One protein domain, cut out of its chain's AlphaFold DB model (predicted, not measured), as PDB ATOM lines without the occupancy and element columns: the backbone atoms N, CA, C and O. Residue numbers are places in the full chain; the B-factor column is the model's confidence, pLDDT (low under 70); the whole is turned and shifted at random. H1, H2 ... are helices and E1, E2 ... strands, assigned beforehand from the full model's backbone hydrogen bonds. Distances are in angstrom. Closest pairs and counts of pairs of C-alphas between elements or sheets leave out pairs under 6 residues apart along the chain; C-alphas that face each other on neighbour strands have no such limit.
ATOM      1  N   THR A  74      55.929 153.102 144.901       98.00
ATOM      2  CA  THR A  74      55.595 154.314 144.153       98.00
ATOM      3  C   THR A  74      56.019 155.532 144.962       98.00
ATOM      4  O   THR A  74      55.779 155.598 146.166       98.00
ATOM      5  N   LEU A  75      56.677 156.479 144.303       97.50
ATOM      6  CA  LEU A  75      57.074 157.756 144.886       97.50
ATOM      7  C   LEU A  75      56.092 158.855 144.486       97.50
ATOM      8  O   LEU A  75      55.671 159.634 145.331       97.50
ATOM      9  N   GLU A  76      55.722 158.894 143.206       96.62
ATOM     10  CA  GLU A  76      54.808 159.883 142.634       96.62
ATOM     11  C   GLU A  76      54.009 159.234 141.504       96.62
ATOM     12  O   GLU A  76      54.511 158.355 140.798       96.62
ATOM     13  N   GLU A  77      52.768 159.665 141.310       97.00
ATOM     14  CA  GLU A  77      51.911 159.139 140.256       97.00
ATOM     15  C   GLU A  77      50.944 160.217 139.763       97.00
ATOM     16  O   GLU A  77      50.273 160.870 140.558       97.00
ATOM     17  N   ASP A  78      50.872 160.391 138.445       95.38
ATOM     18  CA  ASP A  78      49.938 161.292 137.768       95.38
ATOM     19  C   ASP A  78      49.120 160.522 136.712       95.38
ATOM     20  O   ASP A  78      49.194 159.296 136.622       95.38
ATOM     21  N   ALA A  79      48.299 161.206 135.911       95.50
ATOM     22  CA  ALA A  79      47.462 160.548 134.901       95.50
ATOM     23  C   ALA A  79      48.264 159.774 133.832       95.50
ATOM     24  O   ALA A  79      47.774 158.784 133.289       95.50
ATOM     25  N   LYS A  80      49.494 160.198 133.532       95.00
ATOM     26  CA  LYS A  80      50.331 159.685 132.441       95.00
ATOM     27  C   LYS A  80      51.528 158.871 132.936       95.00
ATOM     28  O   LYS A  80      51.907 157.899 132.283       95.00
ATOM     29  N   TYR A  81      52.121 159.239 134.065       95.75
ATOM     30  CA  TYR A  81      53.373 158.679 134.557       95.75
ATOM     31  C   TYR A  81      53.270 158.146 135.981       95.75
ATOM     32  O   TYR A  81      52.451 158.582 136.788       95.75
ATOM     33  N   ARG A  82      54.175 157.221 136.295       96.56
ATOM     34  CA  ARG A  82      54.464 156.776 137.656       96.56
ATOM     35  C   ARG A  82      55.967 156.808 137.887       96.56
ATOM     36  O   ARG A  82      56.724 156.272 137.081       96.56
ATOM     37  N   VAL A  83      56.401 157.448 138.962       98.00
ATOM     38  CA  VAL A  83      57.779 157.382 139.443       98.00
ATOM     39  C   VAL A  83      57.832 156.349 140.554       98.00
ATOM     40  O   VAL A  83      57.131 156.473 141.554       98.00
ATOM     41  N   GLU A  84      58.670 155.336 140.399       97.81
ATOM     42  CA  GLU A  84      58.778 154.229 141.346       97.81
ATOM     43  C   GLU A  84      60.233 153.843 141.610       97.81
ATOM     44  O   GLU A  84      61.136 154.183 140.845       97.81
ATOM     45  N   VAL A  85      60.451 153.128 142.711       98.19
ATOM     46  CA  VAL A  85      61.648 152.317 142.938       98.19
ATOM     47  C   VAL A  85      61.256 150.868 142.704       98.19
ATOM     48  O   VAL A  85      60.335 150.385 143.363       98.19
ATOM     49  N   ASN A  86      61.933 150.188 141.778       96.62
ATOM     50  CA  ASN A  86      61.636 148.796 141.449       96.62
ATOM     51  C   ASN A  86      62.292 147.803 142.432       96.62
ATOM     52  O   ASN A  86      62.976 148.175 143.388       96.62
ATOM     53  N   ASP A  87      62.112 146.512 142.167       95.62
ATOM     54  CA  ASP A  87      62.648 145.405 142.965       95.62
ATOM     55  C   ASP A  87      64.183 145.247 142.890       95.62
ATOM     56  O   ASP A  87      64.781 144.553 143.719       95.62
ATOM     57  N   MET A  88      64.834 145.925 141.941       95.88
ATOM     58  CA  MET A  88      66.290 146.074 141.843       95.88
ATOM     59  C   MET A  88      66.812 147.326 142.567       95.88
ATOM     60  O   MET A  88      68.018 147.560 142.593       95.88
ATOM     61  N   GLY A  89      65.929 148.135 143.160       96.94
ATOM     62  CA  GLY A  89      66.291 149.370 143.857       96.94
ATOM     63  C   GLY A  89      66.532 150.566 142.932       96.94
ATOM     64  O   GLY A  89      67.033 151.592 143.388       96.94
ATOM     65  N   ILE A  90      66.186 150.452 141.649       98.00
ATOM     66  CA  ILE A  90      66.360 151.500 140.640       98.00
ATOM     67  C   ILE A  90      65.155 152.435 140.685       98.00
ATOM     68  O   ILE A  90      64.014 151.976 140.619       98.00
ATOM     69  N   LYS A  91      65.404 153.746 140.765       98.38
ATOM     70  CA  LYS A  91      64.362 154.767 140.641       98.38
ATOM     71  C   LYS A  91      64.119 155.058 139.166       98.38
ATOM     72  O   LYS A  91      65.050 155.418 138.443       98.38
ATOM     73  N   MET A  92      62.875 154.955 138.720       98.00
ATOM     74  CA  MET A  92      62.512 155.154 137.319       98.00
ATOM     75  C   MET A  92      61.152 155.824 137.154       98.00
ATOM     76  O   MET A  92      60.286 155.712 138.019       98.00
ATOM     77  N   LYS A  93      60.975 156.522 136.031       97.12
ATOM     78  CA  LYS A  93      59.705 157.091 135.578       97.12
ATOM     79  C   LYS A  93      59.157 156.243 134.435       97.12
ATOM     80  O   LYS A  93      59.800 156.103 133.396       97.12
ATOM     81  N   ILE A  94      57.969 155.696 134.641       95.31
ATOM     82  CA  ILE A  94      57.290 154.772 133.737       95.31
ATOM     83  C   ILE A  94      56.089 155.482 133.118       95.31
ATOM     84  O   ILE A  94      55.337 156.169 133.813       95.31
ATOM     85  N   LEU A  95      55.914 155.320 131.808       94.19
ATOM     86  CA  LEU A  95      54.716 155.737 131.086       94.19
ATOM     87  C   LEU A  95      53.624 154.674 131.259       94.19
ATOM     88  O   LEU A  95      53.871 153.494 131.039       94.19
ATOM     89  N   LYS A  96      52.411 155.087 131.634       90.00
ATOM     90  CA  LYS A  96      51.303 154.156 131.909       90.00
ATOM     91  C   LYS A  96      50.641 153.582 130.658       90.00
ATOM     92  O   LYS A  96      49.995 152.545 130.734       90.00
ATOM     93  N   THR A  97      50.730 154.291 129.537       83.19
ATOM     94  CA  THR A  97      49.844 154.085 128.380       83.19
ATOM     95  C   THR A  97      50.423 153.206 127.283       83.19
ATOM     96  O   THR A  97      49.685 152.786 126.400       83.19
ATOM     97  N   SER A  98      51.733 152.979 127.278       75.75
ATOM     98  CA  SER A  98      52.381 152.196 126.230       75.75
ATOM     99  C   SER A  98      53.708 151.640 126.706       75.75
ATOM    100  O   SER A  98      54.442 152.325 127.424       75.75
ATOM    101  N   ALA A  99      54.058 150.468 126.193       77.12
ATOM    102  CA  ALA A  99      55.404 149.939 126.189       77.12
ATOM    103  C   ALA A  99      56.405 150.979 125.674       77.12
ATOM    104  O   ALA A  99      56.490 151.292 124.487       77.12
ATOM    105  N   SER A 100      57.184 151.513 126.601       85.12
ATOM    106  CA  SER A 100      58.333 152.357 126.320       85.12
ATOM    107  C   SER A 100      59.421 152.030 127.323       85.12
ATOM    108  O   SER A 100      59.122 151.677 128.466       85.12
ATOM    109  N   MET A 101      60.676 152.218 126.927       89.44
ATOM    110  CA  MET A 101      61.774 152.178 127.885       89.44
ATOM    111  C   MET A 101      61.504 153.204 129.002       89.44
ATOM    112  O   MET A 101      61.214 154.364 128.691       89.44
ATOM    113  N   PRO A 102      61.562 152.816 130.287       93.38
ATOM    114  CA  PRO A 102      61.409 153.767 131.375       93.38
ATOM    115  C   PRO A 102      62.548 154.790 131.373       93.38
ATOM    116  O   PRO A 102      63.666 154.515 130.938       93.38
ATOM    117  N   THR A 103      62.286 155.979 131.911       96.19
ATOM    118  CA  THR A 103      63.353 156.943 132.191       96.19
ATOM    119  C   THR A 103      64.004 156.582 133.518       96.19
ATOM    120  O   THR A 103      63.369 156.673 134.569       96.19
ATOM    121  N   PHE A 104      65.272 156.185 133.488       97.00
ATOM    122  CA  PHE A 104      66.043 155.930 134.701       97.00
ATOM    123  C   PHE A 104      66.409 157.250 135.383       97.00
ATOM    124  O   PHE A 104      66.992 158.134 134.761       97.00
ATOM    125  N   LEU A 105      66.036 157.387 136.654       97.75
ATOM    126  CA  LEU A 105      66.242 158.606 137.438       97.75
ATOM    127  C   LEU A 105      67.366 158.452 138.456       97.75
ATOM    128  O   LEU A 105      68.055 159.423 138.747       97.75
ATOM    129  N   ASP A 106      67.517 157.260 139.038       97.88
ATOM    130  CA  ASP A 106      68.567 156.993 140.012       97.88
ATOM    131  C   ASP A 106      68.882 155.500 140.132       97.88
ATOM    132  O   ASP A 106      68.002 154.655 139.952       97.88
ATOM    133  N   PHE A 107      70.122 155.181 140.496       97.75
ATOM    134  CA  PHE A 107      70.599 153.809 140.662       97.75
ATOM    135  C   PHE A 107      71.141 153.566 142.075       97.75
ATOM    136  O   PHE A 107      71.716 154.474 142.684       97.75
ATOM    137  N   PRO A 108      71.023 152.334 142.601       96.62
ATOM    138  CA  PRO A 108      71.494 152.001 143.943       96.62
ATOM    139  C   PRO A 108      73.025 151.948 144.066       96.62
ATOM    140  O   PRO A 108      73.529 151.962 145.185       96.62
ATOM    141  N   VAL A 109      73.765 151.884 142.951       97.25
ATOM    142  CA  VAL A 109      75.235 151.833 142.924       97.25
ATOM    143  C   VAL A 109      75.776 153.044 142.172       97.25
ATOM    144  O   VAL A 109      75.621 153.131 140.957       97.25
ATOM    145  N   LYS A 110      76.418 153.973 142.887       96.94
ATOM    146  CA  LYS A 110      77.014 155.196 142.310       96.94
ATOM    147  C   LYS A 110      78.508 155.292 142.582       96.94
ATOM    148  O   LYS A 110      79.235 155.987 141.882       96.94
ATOM    149  N   CYS A 111      78.971 154.594 143.613       97.81
ATOM    150  CA  CYS A 111      80.370 154.536 143.990       97.81
ATOM    151  C   CYS A 111      80.764 153.144 144.493       97.81
ATOM    152  O   CYS A 111      79.930 152.255 144.687       97.81
ATOM    153  N   ARG A 112      82.061 152.969 144.767       97.38
ATOM    154  CA  ARG A 112      82.610 151.703 145.265       97.38
ATOM    155  C   ARG A 112      81.959 151.243 146.571       97.38
ATOM    156  O   ARG A 112      81.689 150.061 146.725       97.38
ATOM    157  N   ARG A 113      81.677 152.169 147.491       97.62
ATOM    158  CA  ARG A 113      81.017 151.854 148.768       97.62
ATOM    159  C   ARG A 113      79.618 151.272 148.559       97.62
ATOM    160  O   ARG A 113      79.236 150.345 149.264       97.62
ATOM    161  N   ASP A 114      78.866 151.805 147.600       97.44
ATOM    162  CA  ASP A 114      77.528 151.300 147.282       97.44
ATOM    163  C   ASP A 114      77.610 149.909 146.649       97.44
ATOM    164  O   ASP A 114      76.801 149.039 146.963       97.44
ATOM    165  N   TRP A 115      78.629 149.680 145.811       96.50
ATOM    166  CA  TRP A 115      78.903 148.362 145.246       96.50
ATOM    167  C   TRP A 115      79.190 147.320 146.328       96.50
ATOM    168  O   TRP A 115      78.589 146.254 146.282       96.50
ATOM    169  N   GLU A 116      80.043 147.612 147.316       96.50
ATOM    170  CA  GLU A 116      80.333 146.641 148.385       96.50
ATOM    171  C   GLU A 116      79.059 146.241 149.152       96.50
ATOM    172  O   GLU A 116      78.874 145.067 149.452       96.50
ATOM    173  N   ARG A 117      78.120 147.177 149.362       94.88
ATOM    174  CA  ARG A 117      76.801 146.879 149.955       94.88
ATOM    175  C   ARG A 117      75.896 146.071 149.024       94.88
ATOM    176  O   ARG A 117      75.145 145.214 149.475       94.88
ATOM    177  N   MET A 118      75.913 146.371 147.727       95.44
ATOM    178  CA  MET A 118      75.107 145.652 146.736       95.44
ATOM    179  C   MET A 118      75.608 144.219 146.535       95.44
ATOM    180  O   MET A 118      74.803 143.306 146.379       95.44
ATOM    181  N   LYS A 119      76.927 144.016 146.565       94.56
ATOM    182  CA  LYS A 119      77.593 142.727 146.360       94.56
ATOM    183  C   LYS A 119      77.098 141.650 147.324       94.56
ATOM    184  O   LYS A 119      76.974 140.500 146.918       94.56
ATOM    185  N   GLU A 120      76.756 142.015 148.559       93.19
ATOM    186  CA  GLU A 120      76.168 141.100 149.550       93.19
ATOM    187  C   GLU A 120      74.866 140.441 149.064       93.19
ATOM    188  O   GLU A 120      74.507 139.368 149.539       93.19
ATOM    189  N   ARG A 121      74.172 141.052 148.093       93.56
ATOM    190  CA  ARG A 121      72.935 140.528 147.499       93.56
ATOM    191  C   ARG A 121      73.160 139.566 146.328       93.56
ATOM    192  O   ARG A 121      72.192 139.112 145.724       93.56
ATOM    193  N   TYR A 122      74.412 139.287 145.972       90.88
ATOM    194  CA  TYR A 122      74.793 138.460 144.826       90.88
ATOM    195  C   TYR A 122      75.670 137.281 145.265       90.88
ATOM    196  O   TYR A 122      76.830 137.166 144.864       90.88
ATOM    197  N   ASP A 123      75.111 136.395 146.093       87.75
ATOM    198  CA  ASP A 123      75.746 135.120 146.435       87.75
ATOM    199  C   ASP A 123      75.310 134.019 145.446       87.75
ATOM    200  O   ASP A 123      74.144 133.621 145.453       87.75
ATOM    201  N   PRO A 124      76.217 133.474 144.611       83.06
ATOM    202  CA  PRO A 124      75.884 132.395 143.679       83.06
ATOM    203  C   PRO A 124      75.485 131.082 144.370       83.06
ATOM    204  O   PRO A 124      74.984 130.175 143.706       83.06
ATOM    205  N   LYS A 125      75.727 130.945 145.681       83.56
ATOM    206  CA  LYS A 125      75.306 129.788 146.484       83.56
ATOM    207  C   LYS A 125      73.925 129.972 147.111       83.56
ATOM    208  O   LYS A 125      73.391 129.017 147.677       83.56
ATOM    209  N   ASP A 126      73.333 131.160 147.003       82.25
ATOM    210  CA  ASP A 126      71.983 131.407 147.488       82.25
ATOM    211  C   ASP A 126      70.959 130.694 146.597       82.25
ATOM    212  O   ASP A 126      70.643 131.108 145.478       82.25
ATOM    213  N   LEU A 127      70.401 129.603 147.121       75.25
ATOM    214  CA  LEU A 127      69.446 128.760 146.404       75.25
ATOM    215  C   LEU A 127      68.143 129.487 146.042       75.25
ATOM    216  O   LEU A 127      67.436 129.027 145.143       75.25
ATOM    217  N   ARG A 128      67.834 130.635 146.670       77.00
ATOM    218  CA  ARG A 128      66.703 131.489 146.268       77.00
ATOM    219  C   ARG A 128      66.853 131.979 144.826       77.00
ATOM    220  O   ARG A 128      65.845 132.142 144.147       77.00
TER     221      ARG A 128
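AT A GLANCE: This is residues 74 to 128 of the 148 residues of an uncharacterized protein of Candidatus Bathyarchaeota archaeon (UniProt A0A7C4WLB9). This is a small wall of four antiparallel strands with no named helix over either face, followed by an arm that leads away from the sheet to one short helix, H1, and then to a tail; residues 110 to 116 and 119 to 128 stick out free. The strands form a meander, each the antiparallel neighbour of the one before, in the order E1 E2 E3 E4. The printed part has 55 residues, with four named strands and then one named helix along it; the class is mixed, helices and strands, and under half of the residues, 26, are in named elements. The whole is loose, with a radius of gyration of the C-alphas of 14.4 A, and elongated, spanning 42 by 27 by 18 A.

IN THESE COORDINATES: Find C-alpha 74 at (55.595, 154.314, 144.153); here E1 begins and runs over residues 74 to 77, 7.2 A from first to last C-alpha. Next come E2, residues 81 to 85, 13.4 A long, and E3, residues 91 to 95, 13.6 A long. E4 takes residues 103 to 106 and measures 9.4 A, ending at C-alpha 106, (68.567, 156.993, 140.012). H1, residues 112 to 119, is 10.3 A long and ends at C-alpha 119, (77.593, 142.727, 146.360).

HOW THE PARTS SIT: Begin at the edge strand E1, which forms a hairpin with E2: their directions stand at 173 degrees, and N 75 and O 83 are within hydrogen-bond range at 2.8 A. E2 and E3 form the next hairpin, at 155 degrees; look at N 84 and O 92, 2.9 A apart, and at the C-alphas of Val 83 and Lys 93, which face each other at 4.3 A. E3 and the other edge strand, E4, are a hairpin at 163 degrees, with N 93 and O 103 at 2.8 A. E1 and E4 are apart. From edge to edge the strands' lines turn by 41 degrees. H1 is not on the sheet, with 0 pairs of C-alphas within 10 A, and is apart from E1, E2 and E3. In H1 every O i to N i+4 pair is within hydrogen-bond range.

THE WHOLE: The two C-alphas farthest apart are those of Ala 79 and Lys 125, at 43.1 A. Without the stretches that stand free, the body has 38 residues and spans 35 by 18 by 14 A. The printed part has no cut. The links E1 to E2, E2 to E3 and E4 to H1 are tight, the link E3 to E4, seven residues, is short, and no link is long. The mean pLDDT of the printed part is 93.3, and no printed residue is under 70.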